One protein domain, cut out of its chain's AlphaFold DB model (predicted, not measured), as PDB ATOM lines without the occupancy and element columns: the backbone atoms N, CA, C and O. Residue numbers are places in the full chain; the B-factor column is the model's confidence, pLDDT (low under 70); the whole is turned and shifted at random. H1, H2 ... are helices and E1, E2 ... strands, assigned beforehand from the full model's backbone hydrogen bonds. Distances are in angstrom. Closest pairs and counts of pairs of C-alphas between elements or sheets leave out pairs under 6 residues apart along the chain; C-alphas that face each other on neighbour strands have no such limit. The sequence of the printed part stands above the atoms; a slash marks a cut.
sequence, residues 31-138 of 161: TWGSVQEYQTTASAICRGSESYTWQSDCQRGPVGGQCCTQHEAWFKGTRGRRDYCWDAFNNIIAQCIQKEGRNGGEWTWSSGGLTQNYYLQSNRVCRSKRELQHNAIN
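Overview. This is residues 31 to 138 of the 161 residues of an uncharacterized protein of Magnaporthe oryzae (UniProt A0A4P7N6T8). A long, twisted sheet of four antiparallel strands makes a wall, with H1 and H2 side by side, running opposite ways, over one face and no named helix over the other. The long strands E1, E2 and E4 run on past these helices to the far end, where the short helix H3 follows E4, away from H1 and H2. The printed part has 108 residues, with three named helices and four named strands in the order H1 E1 E2 H2 E3 E4 H3; the sheet's order is E1 E2 E4 E3, and the class is mixed, helices and strands. The whole is flat and only just loose, close to compact, with a radius of gyration of the C-alphas of 15.9 A and spans of 53 by 33 by 18 A.

Arrangement. Start at the inner strands E2, residues 66 to 77, and E4, residues 114 to 127: N 70 and O 123 are 2.8 A apart, within hydrogen-bond range. Edge strand E1, residues 51 to 60, forms a hairpin with E2, with N 54 and O 71 at 3.1 A. Edge strand E3, residues 104 to 111, forms a hairpin with E4, with N 107 and O 118 at 2.8 A. E1 bends by 55 degrees at residue 57, and E4 by 62 degrees at residue 124. H1, residues 35 to 46, is on the sheet at a height of 7.9 A; its closest C-alphas to E2 are those of Thr 41 and Ala 73, 6.0 A. H2, residues 85 to 99, is on the same face at a height of 7.3 A, with the C-alphas of Ile 92 and Gly 105 in E3 closest at 5.5 A: two layers, helices on one face of a sheet. H1 and H2 touch at a shallow tilt of 23 degrees, opposite ways, closest at the C-alphas of Cys 46 and Cys 85, 5.6 A. E2, H2 and E3 form a split strand-helix-strand unit, two strands running the same way with E4 between them, and its crossover is left-handed. H3, residues 129 to 137, is only just not on the sheet, with 4 pairs of C-alphas within 10 A, and is apart from H1 and H2. Every O i to N i+4 pair is within hydrogen-bond range in H3, 6 of 8 in H1 and 9 of 11 in H2.

Along the chain. Find C-alpha 35 at (196.833, 217.075, 140.066), where H1 begins its 16.2 A. E1 covers 27.1 A and E2 34.7 A; H2 covers 20.0 A and E3 24.0 A. From C-alpha 114 at (203.189, 213.390, 168.197), E4 runs 39.4 A. H3 covers 12.4 A and ends at C-alpha 137, (169.137, 235.535, 149.566).

Size, cuts and confidence. The C-alphas of Val 63 and Gly 112 are the two farthest apart, 54.2 A. The printed part has no cut and no long link. Its mean pLDDT is 91.1; residue 62 and residues 135 to 138 are under 70.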
ATOM      1  N   THR A  31     188.694 210.228 140.177       89.69
ATOM      2  CA  THR A  31     189.382 211.502 140.389       89.69
ATOM      3  C   THR A  31     188.552 212.669 139.854       89.69
ATOM      4  O   THR A  31     188.137 212.657 138.696       89.69
ATOM      5  N   TRP A  32     188.364 213.707 140.673       92.19
ATOM      6  CA  TRP A  32     187.784 214.985 140.248       92.19
ATOM      7  C   TRP A  32     188.851 216.078 140.270       92.19
ATOM      8  O   TRP A  32     189.538 216.237 141.275       92.19
ATOM      9  N   GLY A  33     188.998 216.804 139.164       92.00
ATOM     10  CA  GLY A  33     190.050 217.804 138.989       92.00
ATOM     11  C   GLY A  33     191.424 217.226 138.635       92.00
ATOM     12  O   GLY A  33     191.666 216.018 138.614       92.00
ATOM     13  N   SER A  34     192.333 218.133 138.324       95.12
ATOM     14  CA  SER A  34     193.723 217.899 137.960       95.12
ATOM     15  C   SER A  34     194.629 217.803 139.188       95.12
ATOM     16  O   SER A  34     194.362 218.379 140.241       95.12
ATOM     17  N   VAL A  35     195.781 217.143 139.032       95.88
ATOM     18  CA  VAL A  35     196.833 217.075 140.066       95.88
ATOM     19  C   VAL A  35     197.227 218.467 140.580       95.88
ATOM     20  O   VAL A  35     197.472 218.638 141.773       95.88
ATOM     21  N   GLN A  36     197.239 219.474 139.707       97.06
ATOM     22  CA  GLN A  36     197.576 220.847 140.076       97.06
ATOM     23  C   GLN A  36     196.550 221.465 141.041       97.06
ATOM     24  O   GLN A  36     196.928 222.210 141.947       97.06
ATOM     25  N   GLU A  37     195.264 221.146 140.904       97.38
ATOM     26  CA  GLU A  37     194.218 221.636 141.812       97.38
ATOM     27  C   GLU A  37     194.335 220.988 143.198       97.38
ATOM     28  O   GLU A  37     194.233 221.672 144.221       97.38
ATOM     29  N   TYR A  38     194.675 219.697 143.251       97.31
ATOM     30  CA  TYR A  38     195.020 219.014 144.499       97.31
ATOM     31  C   TYR A  38     196.235 219.656 145.186       97.31
ATOM     32  O   TYR A  38     196.184 219.950 146.383       97.31
ATOM     33  N   GLN A  39     197.303 219.952 144.436       97.94
ATOM     34  CA  GLN A  39     198.492 220.635 144.966       97.94
ATOM     35  C   GLN A  39     198.186 222.060 145.441       97.94
ATOM     36  O   GLN A  39     198.689 222.492 146.478       97.94
ATOM     37  N   THR A  40     197.331 222.783 144.718       97.12
ATOM     38  CA  THR A  40     196.884 224.129 145.107       97.12
ATOM     39  C   THR A  40     196.149 224.078 146.444       97.12
ATOM     40  O   THR A  40     196.453 224.859 147.347       97.12
ATOM     41  N   THR A  41     195.262 223.100 146.609       97.38
ATOM     42  CA  THR A  41     194.497 222.893 147.848       97.38
ATOM     43  C   THR A  41     195.416 222.518 149.017       97.38
ATOM     44  O   THR A  41     195.326 223.114 150.091       97.38
ATOM     45  N   ALA A  42     196.376 221.614 148.791       97.56
ATOM     46  CA  ALA A  42     197.409 221.261 149.767       97.56
ATOM     47  C   ALA A  42     198.270 222.468 150.187       97.56
ATOM     48  O   ALA A  42     198.611 222.620 151.362       97.56
ATOM     49  N   SER A  43     198.583 223.372 149.250       97.38
ATOM     50  CA  SER A  43     199.431 224.538 149.521       97.38
ATOM     51  C   SER A  43     198.847 225.471 150.587       97.38
ATOM     52  O   SER A  43     199.593 225.991 151.417       97.38
ATOM     53  N   ALA A  44     197.521 225.645 150.619       96.19
ATOM     54  CA  ALA A  44     196.850 226.482 151.612       96.19
ATOM     55  C   ALA A  44     197.014 225.920 153.032       96.19
ATOM     56  O   ALA A  44     197.228 226.674 153.988       96.19
ATOM     57  N   ILE A  45     196.992 224.592 153.156       96.62
ATOM     58  CA  ILE A  45     197.242 223.884 154.411       96.62
ATOM     59  C   ILE A  45     198.714 224.004 154.805       96.62
ATOM     60  O   ILE A  45     199.024 224.359 155.942       96.62
ATOM     61  N   CYS A  46     199.645 223.798 153.874       95.62
ATOM     62  CA  CYS A  46     201.072 223.912 154.184       95.62
ATOM     63  C   CYS A  46     201.524 225.344 154.503       95.62
ATOM     64  O   CYS A  46     202.541 225.522 155.169       95.62
ATOM     65  N   ARG A  47     200.751 226.363 154.108       94.50
ATOM     66  CA  ARG A  47     200.958 227.769 154.497       94.50
ATOM     67  C   ARG A  47     200.391 228.133 155.874       94.50
ATOM     68  O   ARG A  47     200.626 229.244 156.333       94.50
ATOM     69  N   GLY A  48     199.679 227.220 156.537       91.88
ATOM     70  CA  GLY A  48     199.230 227.390 157.923       91.88
ATOM     71  C   GLY A  48     197.733 227.206 158.156       91.88
ATOM     72  O   GLY A  48     197.323 227.140 159.313       91.88
ATOM     73  N   SER A  49     196.916 227.061 157.108       93.38
ATOM     74  CA  SER A  49     195.467 226.866 157.267       93.38
ATOM     75  C   SER A  49     195.157 225.479 157.839       93.38
ATOM     76  O   SER A  49     195.765 224.481 157.450       93.38
ATOM     77  N   GLU A  50     194.241 225.372 158.798       94.75
ATOM     78  CA  GLU A  50     193.788 224.070 159.326       94.75
ATOM     79  C   GLU A  50     192.798 223.377 158.395       94.75
ATOM     80  O   GLU A  50     192.812 222.157 158.280       94.75
ATOM     81  N   SER A  51     191.986 224.154 157.689       96.25
ATOM     82  CA  SER A  51     191.099 223.684 156.633       96.25
ATOM     83  C   SER A  51     191.121 224.673 155.477       96.25
ATOM     84  O   SER A  51     191.387 225.863 155.668       96.25
ATOM     85  N   TYR A  52     190.899 224.171 154.271       97.31
ATOM     86  CA  TYR A  52     190.789 224.984 153.075       97.31
ATOM     87  C   TYR A  52     189.856 224.303 152.084       97.31
ATOM     88  O   TYR A  52     190.026 223.120 151.781       97.31
ATOM     89  N   THR A  53     188.898 225.069 151.576       96.62
ATOM     90  CA  THR A  53     187.894 224.602 150.627       96.62
ATOM     91  C   THR A  53     187.690 225.649 149.551       96.62
ATOM     92  O   THR A  53     187.582 226.836 149.853       96.62
ATOM     93  N   TRP A  54     187.602 225.213 148.300       95.75
ATOM     94  CA  TRP A  54     187.257 226.075 147.172       95.75
ATOM     95  C   TRP A  54     186.593 225.252 146.063       95.75
ATOM     96  O   TRP A  54     186.539 224.022 146.136       95.75
ATOM     97  N   GLN A  55     186.033 225.929 145.062       95.06
ATOM     98  CA  GLN A  55     185.305 225.285 143.970       95.06
ATOM     99  C   GLN A  55     185.893 225.646 142.605       95.06
ATOM    100  O   GLN A  55     186.265 226.795 142.372       95.06
ATOM    101  N   SER A  56     185.921 224.670 141.700       95.06
ATOM    102  CA  SER A  56     186.290 224.808 140.289       95.06
ATOM    103  C   SER A  56     185.262 224.111 139.388       95.06
ATOM    104  O   SER A  56     184.293 223.509 139.869       95.06
ATOM    105  N   ASP A  57     185.436 224.224 138.068       92.25
ATOM    106  CA  ASP A  57     184.661 223.494 137.053       92.25
ATOM    107  C   ASP A  57     183.138 223.543 137.246       92.25
ATOM    108  O   ASP A  57     182.408 222.563 137.035       92.25
ATOM    109  N   CYS A  58     182.648 224.705 137.671       92.12
ATOM    110  CA  CYS A  58     181.238 224.942 137.904       92.12
ATOM    111  C   CYS A  58     180.467 224.982 136.584       92.12
ATOM    112  O   CYS A  58     180.641 225.879 135.760       92.12
ATOM    113  N   GLN A  59     179.560 224.029 136.409       89.25
ATOM    114  CA  GLN A  59     178.695 223.921 135.243       89.25
ATOM    115  C   GLN A  59     177.230 223.978 135.652       89.25
ATOM    116  O   GLN A  59     176.854 223.579 136.756       89.25
ATOM    117  N   ARG A  60     176.382 224.454 134.738       85.81
ATOM    118  CA  ARG A  60     174.933 224.423 134.930       85.81
ATOM    119  C   ARG A  60     174.480 222.967 135.038       85.81
ATOM    120  O   ARG A  60     174.695 222.171 134.130       85.81
ATOM    121  N   GLY A  61     173.875 222.636 136.170       76.31
ATOM    122  CA  GLY A  61     173.294 221.328 136.430       76.31
ATOM    123  C   GLY A  61     171.899 221.186 135.809       76.31
ATOM    124  O   GLY A  61     171.323 222.165 135.311       76.31
ATOM    125  N   PRO A  62     171.316 219.977 135.867       67.31
ATOM    126  CA  PRO A  62     169.951 219.737 135.417       67.31
ATOM    127  C   PRO A  62     168.965 220.693 136.096       67.31
ATOM    128  O   PRO A  62     169.130 221.056 137.262       67.31
ATOM    129  N   VAL A  63     167.925 221.106 135.365       78.56
ATOM    130  CA  VAL A  63     166.807 221.905 135.909       78.56
ATOM    131  C   VAL A  63     167.260 223.245 136.537       78.56
ATOM    132  O   VAL A  63     166.641 223.778 137.456       78.56
ATOM    133  N   GLY A  64     168.357 223.823 136.032       79.00
ATOM    134  CA  GLY A  64     168.855 225.130 136.480       79.00
ATOM    135  C   GLY A  64     169.607 225.113 137.814       79.00
ATOM    136  O   GLY A  64     169.753 226.171 138.420       79.00
ATOM    137  N   GLY A  65     170.060 223.941 138.273       85.62
ATOM    138  CA  GLY A  65     171.046 223.829 139.351       85.62
ATOM    139  C   GLY A  65     172.476 224.139 138.889       85.62
ATOM    140  O   GLY A  65     172.701 224.603 137.768       85.62
ATOM    141  N   GLN A  66     173.458 223.836 139.736       90.94
ATOM    142  CA  GLN A  66     174.888 223.991 139.452       90.94
ATOM    143  C   GLN A  66     175.661 222.809 140.029       90.94
ATOM    144  O   GLN A  66     175.442 222.430 141.175       90.94
ATOM    145  N   CYS A  67     176.573 222.242 139.248       91.88
ATOM    146  CA  CYS A  67     177.512 221.226 139.698       91.88
ATOM    147  C   CYS A  67     178.932 221.773 139.595       91.88
ATOM    148  O   CYS A  67     179.354 222.148 138.504       91.88
ATOM    149  N   CYS A  68     179.662 221.788 140.704       94.56
ATOM    150  CA  CYS A  68     181.059 222.208 140.766       94.56
ATOM    151  C   CYS A  68     181.933 221.052 141.249       94.56
ATOM    152  O   CYS A  68     181.450 220.123 141.904       94.56
ATOM    153  N   THR A  69     183.221 221.120 140.951       96.00
ATOM    154  CA  THR A  69     184.226 220.339 141.665       96.00
ATOM    155  C   THR A  69     184.590 221.104 142.934       96.00
ATOM    156  O   THR A  69     184.987 222.259 142.870       96.00
ATOM    157  N   GLN A  70     184.390 220.500 144.101       96.50
ATOM    158  CA  GLN A  70     184.753 221.062 145.397       96.50
ATOM    159  C   GLN A  70     186.035 220.399 145.878       96.50
ATOM    160  O   GLN A  70     186.051 219.187 146.093       96.50
ATOM    161  N   HIS A  71     187.083 221.193 146.045       97.62
ATOM    162  CA  HIS A  71     188.378 220.759 146.546       97.62
ATOM    163  C   HIS A  71     188.488 221.083 148.029       97.62
ATOM    164  O   HIS A  71     188.149 222.190 148.447       97.62
ATOM    165  N   GLU A  72     188.976 220.134 148.819       97.62
ATOM    166  CA  GLU A  72     189.042 220.236 150.272       97.62
ATOM    167  C   GLU A  72     190.330 219.629 150.802       97.62
ATOM    168  O   GLU A  72     190.691 218.498 150.471       97.62
ATOM    169  N   ALA A  73     190.998 220.360 151.685       97.81
ATOM    170  CA  ALA A  73     192.103 219.834 152.464       97.81
ATOM    171  C   ALA A  73     191.987 220.274 153.919       97.81
ATOM    172  O   ALA A  73     191.426 221.323 154.236       97.81
ATOM    173  N   TRP A  74     192.487 219.430 154.811       97.12
ATOM    174  CA  TRP A  74     192.447 219.664 156.243       97.12
ATOM    175  C   TRP A  74     193.652 219.024 156.898       97.12
ATOM    176  O   TRP A  74     194.222 218.036 156.428       97.12
ATOM    177  N   PHE A  75     194.057 219.648 157.989       96.31
ATOM    178  CA  PHE A  75     195.164 219.218 158.800       96.31
ATOM    179  C   PHE A  75     194.766 219.269 160.263       96.31
ATOM    180  O   PHE A  75     194.216 220.257 160.751       96.31
ATOM    181  N   LYS A  76     195.134 218.213 160.978       94.88
ATOM    182  CA  LYS A  76     195.059 218.159 162.430       94.88
ATOM    183  C   LYS A  76     196.357 217.578 162.949       94.88
ATOM    184  O   LYS A  76     196.692 216.439 162.642       94.88
ATOM    185  N   GLY A  77     197.075 218.328 163.772       89.50
ATOM    186  CA  GLY A  77     198.320 217.835 164.342       89.50
ATOM    187  C   GLY A  77     198.588 218.337 165.744       89.50
ATOM    188  O   GLY A  77     198.025 219.324 166.218       89.50
ATOM    189  N   THR A  78     199.484 217.628 166.417       88.31
ATOM    190  CA  THR A  78     199.894 217.956 167.781       88.31
ATOM    191  C   THR A  78     200.603 219.310 167.790       88.31
ATOM    192  O   THR A  78     201.612 219.489 167.106       88.31
ATOM    193  N   ARG A  79     200.069 220.270 168.559       81.88
ATOM    194  CA  ARG A  79     200.577 221.656 168.655       81.88
ATOM    195  C   ARG A  79     200.669 222.389 167.303       81.88
ATOM    196  O   ARG A  79     201.502 223.273 167.151       81.88
ATOM    197  N   GLY A  80     199.865 221.995 166.312       80.69
ATOM    198  CA  GLY A  80     199.853 222.636 164.992       80.69
ATOM    199  C   GLY A  80     201.105 222.396 164.130       80.69
ATOM    200  O   GLY A  80     201.287 223.090 163.133       80.69
ATOM    201  N   ARG A  81     201.975 221.439 164.495       85.19
ATOM    202  CA  ARG A  81     203.212 221.133 163.751       85.19
ATOM    203  C   ARG A  81     202.936 220.502 162.387       85.19
ATOM    204  O   ARG A  81     202.211 219.520 162.319       85.19
ATOM    205  N   ARG A  82     203.582 221.007 161.334       88.38
ATOM    206  CA  ARG A  82     203.349 220.613 159.929       88.38
ATOM    207  C   ARG A  82     204.616 220.125 159.222       88.38
ATOM    208  O   ARG A  82     204.819 220.404 158.043       88.38
ATOM    209  N   ASP A  83     205.489 219.438 159.955       88.19
ATOM    210  CA  ASP A  83     206.838 219.080 159.484       88.19
ATOM    211  C   ASP A  83     206.820 218.245 158.192       88.19
ATOM    212  O   ASP A  83     207.742 218.338 157.391       88.19
ATOM    213  N   TYR A  84     205.748 217.478 157.971       90.50
ATOM    214  CA  TYR A  84     205.596 216.567 156.833       90.50
ATOM    215  C   TYR A  84     204.527 217.011 155.835       90.50
ATOM    216  O   TYR A  84     204.017 216.184 155.088       90.50
ATOM    217  N   CYS A  85     204.136 218.288 155.820       94.62
ATOM    218  CA  CYS A  85     202.952 218.708 155.070       94.62
ATOM    219  C   CYS A  85     203.019 218.388 153.573       94.62
ATOM    220  O   CYS A  85     202.116 217.750 153.031       94.62
ATOM    221  N   TRP A  86     204.105 218.785 152.906       95.88
ATOM    222  CA  TRP A  86     204.260 218.512 151.478       95.88
ATOM    223  C   TRP A  86     204.452 217.030 151.184       95.88
ATOM    224  O   TRP A  86     203.858 216.530 150.234       95.88
ATOM    225  N   ASP A  87     205.213 216.322 152.014       93.38
ATOM    226  CA  ASP A  87     205.423 214.884 151.854       93.38
ATOM    227  C   ASP A  87     204.104 214.118 151.985       93.38
ATOM    228  O   ASP A  87     203.788 213.292 151.133       93.38
ATOM    229  N   ALA A  88     203.293 214.446 152.993       94.69
ATOM    230  CA  ALA A  88     201.983 213.852 153.224       94.69
ATOM    231  C   ALA A  88     201.051 214.044 152.024       94.69
ATOM    232  O   ALA A  88     200.501 213.076 151.496       94.69
ATOM    233  N   PHE A  89     200.897 215.285 151.553       97.69
ATOM    234  CA  PHE A  89     199.998 215.575 150.438       97.69
ATOM    235  C   PHE A  89     200.500 215.016 149.109       97.69
ATOM    236  O   PHE A  89     199.703 214.460 148.359       97.69
ATOM    237  N   ASN A  90     201.804 215.082 148.831       96.12
ATOM    238  CA  ASN A  90     202.369 214.452 147.637       96.12
ATOM    239  C   ASN A  90     202.190 212.931 147.670       96.12
ATOM    240  O   ASN A  90     201.942 212.325 146.630       96.12
ATOM    241  N   ASN A  91     202.250 212.320 148.854       95.06
ATOM    242  CA  ASN A  91     202.000 210.895 149.017       95.06
ATOM    243  C   ASN A  91     200.531 210.532 148.732       95.06
ATOM    244  O   ASN A  91     200.267 209.606 147.966       95.06
ATOM    245  N   ILE A  92     199.573 211.310 149.257       97.19
ATOM    246  CA  ILE A  92     198.141 211.150 148.938       97.19
ATOM    247  C   ILE A  92     197.901 211.317 147.429       97.19
ATOM    248  O   ILE A  92     197.219 210.499 146.816       97.19
ATOM    249  N   ILE A  93     198.487 212.344 146.811       97.31
ATOM    250  CA  ILE A  93     198.345 212.612 145.373       97.31
ATOM    251  C   ILE A  93     198.896 211.457 144.538       97.31
ATOM    252  O   ILE A  93     198.206 210.952 143.650       97.31
ATOM    253  N   ALA A  94     200.108 211.000 144.837       96.31
ATOM    254  CA  ALA A  94     200.744 209.932 144.080       96.31
ATOM    255  C   ALA A  94     200.001 208.596 144.228       96.31
ATOM    256  O   ALA A  94     199.753 207.914 143.232       96.31
ATOM    257  N   GLN A  95     199.630 208.215 145.455       95.88
ATOM    258  CA  GLN A  95     199.013 206.914 145.721       95.88
ATOM    259  C   GLN A  95     197.520 206.902 145.382       95.88
ATOM    260  O   GLN A  95     197.070 206.056 144.614       95.88
ATOM    261  N   CYS A  96     196.751 207.858 145.895       96.62
ATOM    262  CA  CYS A  96     195.297 207.813 145.784       96.62
ATOM    263  C   CYS A  96     194.807 208.390 144.460       96.62
ATOM    264  O   CYS A  96     194.027 207.757 143.753       96.62
ATOM    265  N   ILE A  97     195.294 209.571 144.091       96.12
ATOM    266  CA  ILE A  97     194.744 210.327 142.962       96.12
ATOM    267  C   ILE A  97     195.322 209.843 141.631       96.12
ATOM    268  O   ILE A  97     194.573 209.589 140.689       96.12
ATOM    269  N   GLN A  98     196.646 209.694 141.548       95.31
ATOM    270  CA  GLN A  98     197.323 209.328 140.301       95.31
ATOM    271  C   GLN A  98     197.359 207.817 140.064       95.31
ATOM    272  O   GLN A  98     197.108 207.376 138.944       95.31
ATOM    273  N   LYS A  99     197.684 207.020 141.091       94.88
ATOM    274  CA  LYS A  99     197.840 205.566 140.944       94.88
ATOM    275  C   LYS A  99     196.513 204.814 141.048       94.88
ATOM    276  O   LYS A  99     196.268 203.932 140.230       94.88
ATOM    277  N   GLU A 100     195.672 205.133 142.031       94.31
ATOM    278  CA  GLU A 100     194.398 204.425 142.240       94.31
ATOM    279  C   GLU A 100     193.179 205.086 141.576       94.31
ATOM    280  O   GLU A 100     192.107 204.481 141.539       94.31
ATOM    281  N   GLY A 101     193.312 206.306 141.041       94.94
ATOM    282  CA  GLY A 101     192.197 207.022 140.407       94.94
ATOM    283  C   GLY A 101     191.065 207.371 141.382       94.94
ATOM    284  O   GLY A 101     189.886 207.366 141.013       94.94
ATOM    285  N   ARG A 102     191.414 207.594 142.650       96.38
ATOM    286  CA  ARG A 102     190.506 207.947 143.743       96.38
ATOM    287  C   ARG A 102     190.383 209.462 143.866       96.38
ATOM    288  O   ARG A 102     191.254 210.220 143.449       96.38
ATOM    289  N   ASN A 103     189.292 209.903 144.478       95.81
ATOM    290  CA  ASN A 103     188.990 211.323 144.640       95.81
ATOM    291  C   ASN A 103     189.742 211.979 145.811       95.81
ATOM    292  O   ASN A 103     189.660 213.192 145.994       95.81
ATOM    293  N   GLY A 104     190.441 211.193 146.631       96.69
ATOM    294  CA  GLY A 104     191.135 211.696 147.800       96.69
ATOM    295  C   GLY A 104     191.763 210.605 148.652       96.69
ATOM    296  O   GLY A 104     191.698 209.410 148.349       96.69
ATOM    297  N   GLY A 105     192.389 211.052 149.728       97.00
ATOM    298  CA  GLY A 105     192.978 210.186 150.727       97.00
ATOM    299  C   GLY A 105     193.364 210.940 151.988       97.00
ATOM    300  O   GLY A 105     193.263 212.168 152.091       97.00
ATOM    301  N   GLU A 106     193.809 210.176 152.966       96.75
ATOM    302  CA  GLU A 106     194.386 210.689 154.195       96.75
ATOM    303  C   GLU A 106     195.750 210.061 154.438       96.75
ATOM    304  O   GLU A 106     196.051 208.948 154.000       96.75
ATOM    305  N   TRP A 107     196.594 210.789 155.147       94.88
ATOM    306  CA  TRP A 107     197.909 210.323 155.525       94.88
ATOM    307  C   TRP A 107     198.209 210.751 156.949       94.88
ATOM    308  O   TRP A 107     198.025 211.913 157.324       94.88
ATOM    309  N   THR A 108     198.668 209.789 157.743       92.56
ATOM    310  CA  THR A 108     198.959 209.987 159.159       92.56
ATOM    311  C   THR A 108     200.422 209.685 159.434       92.56
ATOM    312  O   THR A 108     200.918 208.600 159.110       92.56
ATOM    313  N   TRP A 109     201.088 210.624 160.102       89.38
ATOM    314  CA  TRP A 109     202.396 210.413 160.707       89.38
ATOM    315  C   TRP A 109     202.284 210.418 162.219       89.38
ATOM    316  O   TRP A 109     201.654 211.305 162.799       89.38
ATOM    317  N   SER A 110     202.909 209.429 162.854       87.81
ATOM    318  CA  SER A 110     202.948 209.310 164.310       87.81
ATOM    319  C   SER A 110     204.344 208.917 164.784       87.81
ATOM    320  O   SER A 110     204.885 207.910 164.335       87.81
ATOM    321  N   SER A 111     204.922 209.683 165.712       84.94
ATOM    322  CA  SER A 111     206.194 209.343 166.367       84.94
ATOM    323  C   SER A 111     206.329 210.045 167.716       84.94
ATOM    324  O   SER A 111     205.985 211.218 167.849       84.94
ATOM    325  N   GLY A 112     206.823 209.335 168.737       83.44
ATOM    326  CA  GLY A 112     207.120 209.920 170.052       83.44
ATOM    327  C   GLY A 112     205.939 210.640 170.722       83.44
ATOM    328  O   GLY A 112     206.142 211.651 171.387       83.44
ATOM    329  N   GLY A 113     204.704 210.168 170.507       84.06
ATOM    330  CA  GLY A 113     203.479 210.795 171.026       84.06
ATOM    331  C   GLY A 113     202.992 212.024 170.245       84.06
ATOM    332  O   GLY A 113     202.000 212.636 170.632       84.06
ATOM    333  N   LEU A 114     203.663 212.390 169.150       88.25
ATOM    334  CA  LEU A 114     203.189 213.390 168.197       88.25
ATOM    335  C   LEU A 114     202.433 212.696 167.069       88.25
ATOM    336  O   LEU A 114     202.919 211.712 166.517       88.25
ATOM    337  N   THR A 115     201.297 213.268 166.688       90.19
ATOM    338  CA  THR A 115     200.508 212.834 165.529       90.19
ATOM    339  C   THR A 115     200.214 214.021 164.619       90.19
ATOM    340  O   THR A 115     199.912 215.117 165.110       90.19
ATOM    341  N   GLN A 116     200.310 213.801 163.309       93.44
ATOM    342  CA  GLN A 116     199.941 214.738 162.249       93.44
ATOM    343  C   GLN A 116     199.080 214.009 161.215       93.44
ATOM    344  O   GLN A 116     199.542 213.053 160.594       93.44
ATOM    345  N   ASN A 117     197.852 214.483 161.032       94.62
ATOM    346  CA  ASN A 117     196.865 213.921 160.120       94.62
ATOM    347  C   ASN A 117     196.593 214.926 159.009       94.62
ATOM    348  O   ASN A 117     196.248 216.081 159.282       94.62
ATOM    349  N   TYR A 118     196.728 214.466 157.774       96.81
ATOM    350  CA  TYR A 118     196.510 215.244 156.566       96.81
ATOM    351  C   TYR A 118     195.419 214.578 155.749       96.81
ATOM    352  O   TYR A 118     195.463 213.370 155.534       96.81
ATOM    353  N   TYR A 119     194.466 215.365 155.272       97.75
ATOM    354  CA  TYR A 119     193.403 214.899 154.396       97.75
ATOM    355  C   TYR A 119     193.330 215.783 153.166       97.75
ATOM    356  O   TYR A 119     193.397 217.010 153.281       97.75
ATOM    357  N   LEU A 120     193.120 215.162 152.007       98.19
ATOM    358  CA  LEU A 120     192.919 215.850 150.743       98.19
ATOM    359  C   LEU A 120     191.893 215.130 149.869       98.19
ATOM    360  O   LEU A 120     192.016 213.932 149.628       98.19
ATOM    361  N   GLN A 121     190.946 215.887 149.327       97.50
ATOM    362  CA  GLN A 121     189.821 215.392 148.544       97.50
ATOM    363  C   GLN A 121     189.408 216.392 147.472       97.50
ATOM    364  O   GLN A 121     189.473 217.600 147.692       97.50
ATOM    365  N   SER A 122     188.858 215.890 146.368       97.25
ATOM    366  CA  SER A 122     188.012 216.687 145.481       97.25
ATOM    367  C   SER A 122     186.756 215.918 145.089       97.25
ATOM    368  O   SER A 122     186.840 214.770 144.677       97.25
ATOM    369  N   ASN A 123     185.582 216.534 145.185       95.19
ATOM    370  CA  ASN A 123     184.298 215.893 144.894       95.19
ATOM    371  C   ASN A 123     183.479 216.675 143.883       95.19
ATOM    372  O   ASN A 123     183.482 217.903 143.896       95.19
ATOM    373  N   ARG A 124     182.665 215.980 143.086       92.94
ATOM    374  CA  ARG A 124     181.585 216.632 142.342       92.94
ATOM    375  C   ARG A 124     180.414 216.914 143.282       92.94
ATOM    376  O   ARG A 124     179.789 215.987 143.790       92.94
ATOM    377  N   VAL A 125     180.101 218.189 143.492       92.06
ATOM    378  CA  VAL A 125     178.990 218.636 144.343       92.06
ATOM    379  C   VAL A 125     177.966 219.353 143.474       92.06
ATOM    380  O   VAL A 125     178.276 220.357 142.836       92.06
ATOM    381  N   CYS A 126     176.739 218.834 143.448       91.12
ATOM    382  CA  CYS A 126     175.620 219.411 142.710       91.12
ATOM    383  C   CYS A 126     174.608 220.033 143.670       91.12
ATOM    384  O   CYS A 126     174.126 219.365 144.581       91.12
ATOM    385  N   ARG A 127     174.271 221.299 143.433       89.62
ATOM    386  CA  ARG A 127     173.255 222.061 144.161       89.62
ATOM    387  C   ARG A 127     172.067 222.328 143.248       89.62
ATOM    388  O   ARG A 127     172.225 222.683 142.076       89.62
ATOM    389  N   SER A 128     170.867 222.174 143.784       88.25
ATOM    390  CA  SER A 128     169.622 222.514 143.102       88.25
ATOM    391  C   SER A 128     169.457 224.028 142.949       88.25
ATOM    392  O   SER A 128     170.028 224.824 143.696       88.25
ATOM    393  N   LYS A 129     168.595 224.441 142.011       84.69
ATOM    394  CA  LYS A 129     168.218 225.852 141.833       84.69
ATOM    395  C   LYS A 129     167.730 226.491 143.141       84.69
ATOM    396  O   LYS A 129     168.079 227.629 143.433       84.69
ATOM    397  N   ARG A 130     166.956 225.748 143.943       84.19
ATOM    398  CA  ARG A 130     166.411 226.224 145.223       84.19
ATOM    399  C   ARG A 130     167.514 226.499 146.245       84.19
ATOM    400  O   ARG A 130     167.463 227.525 146.914       84.19
ATOM    401  N   GLU A 131     168.501 225.613 146.354       82.12
ATOM    402  CA  GLU A 131     169.639 225.794 147.269       82.12
ATOM    403  C   GLU A 131     170.485 227.006 146.875       82.12
ATOM    404  O   GLU A 131     170.860 227.804 147.731       82.12
ATOM    405  N   LEU A 132     170.723 227.194 145.573       79.81
ATOM    406  CA  LEU A 132     171.440 228.367 145.066       79.81
ATOM    407  C   LEU A 132     170.691 229.669 145.384       79.81
ATOM    408  O   LEU A 132     171.299 230.627 145.855       79.81
ATOM    409  N   GLN A 133     169.370 229.694 145.178       79.81
ATOM    410  CA  GLN A 133     168.533 230.859 145.480       79.81
ATOM    411  C   GLN A 133     168.486 231.170 146.980       79.81
ATOM    412  O   GLN A 133     168.591 232.330 147.363       79.81
ATOM    413  N   HIS A 134     168.372 230.153 147.837       74.62
ATOM    414  CA  HIS A 134     168.374 230.344 149.288       74.62
ATOM    415  C   HIS A 134     169.710 230.914 149.793       74.62
ATOM    416  O   HIS A 134     169.721 231.842 150.600       74.62
ATOM    417  N   ASN A 135     170.833 230.420 149.263       66.06
ATOM    418  CA  ASN A 135     172.166 230.907 149.624       66.06
ATOM    419  C   ASN A 135     172.420 232.342 149.133       66.06
ATOM    420  O   ASN A 135     173.030 233.128 149.856       66.06
ATOM    421  N   ALA A 136     171.909 232.697 147.948       62.72
ATOM    422  CA  ALA A 136     171.991 234.057 147.415       62.72
ATOM    423  C   ALA A 136     171.188 235.064 148.258       62.72
ATOM    424  O   ALA A 136     171.666 236.166 148.516       62.72
ATOM    425  N   ILE A 137     169.996 234.679 148.728       60.25
ATOM    426  CA  ILE A 137     169.137 235.535 149.566       60.25
ATOM    427  C   ILE A 137     169.744 235.739 150.964       60.25
ATOM    428  O   ILE A 137     169.640 236.827 151.524       60.25
ATOM    429  N   ASN A 138     170.425 234.728 151.508       59.69
ATOM    430  CA  ASN A 138     171.034 234.787 152.841       59.69
ATOM    431  C   ASN A 138     172.474 235.344 152.853       59.69
ATOM    432  O   ASN A 138     173.148 235.257 153.877       59.69
TER     433      ASN A 138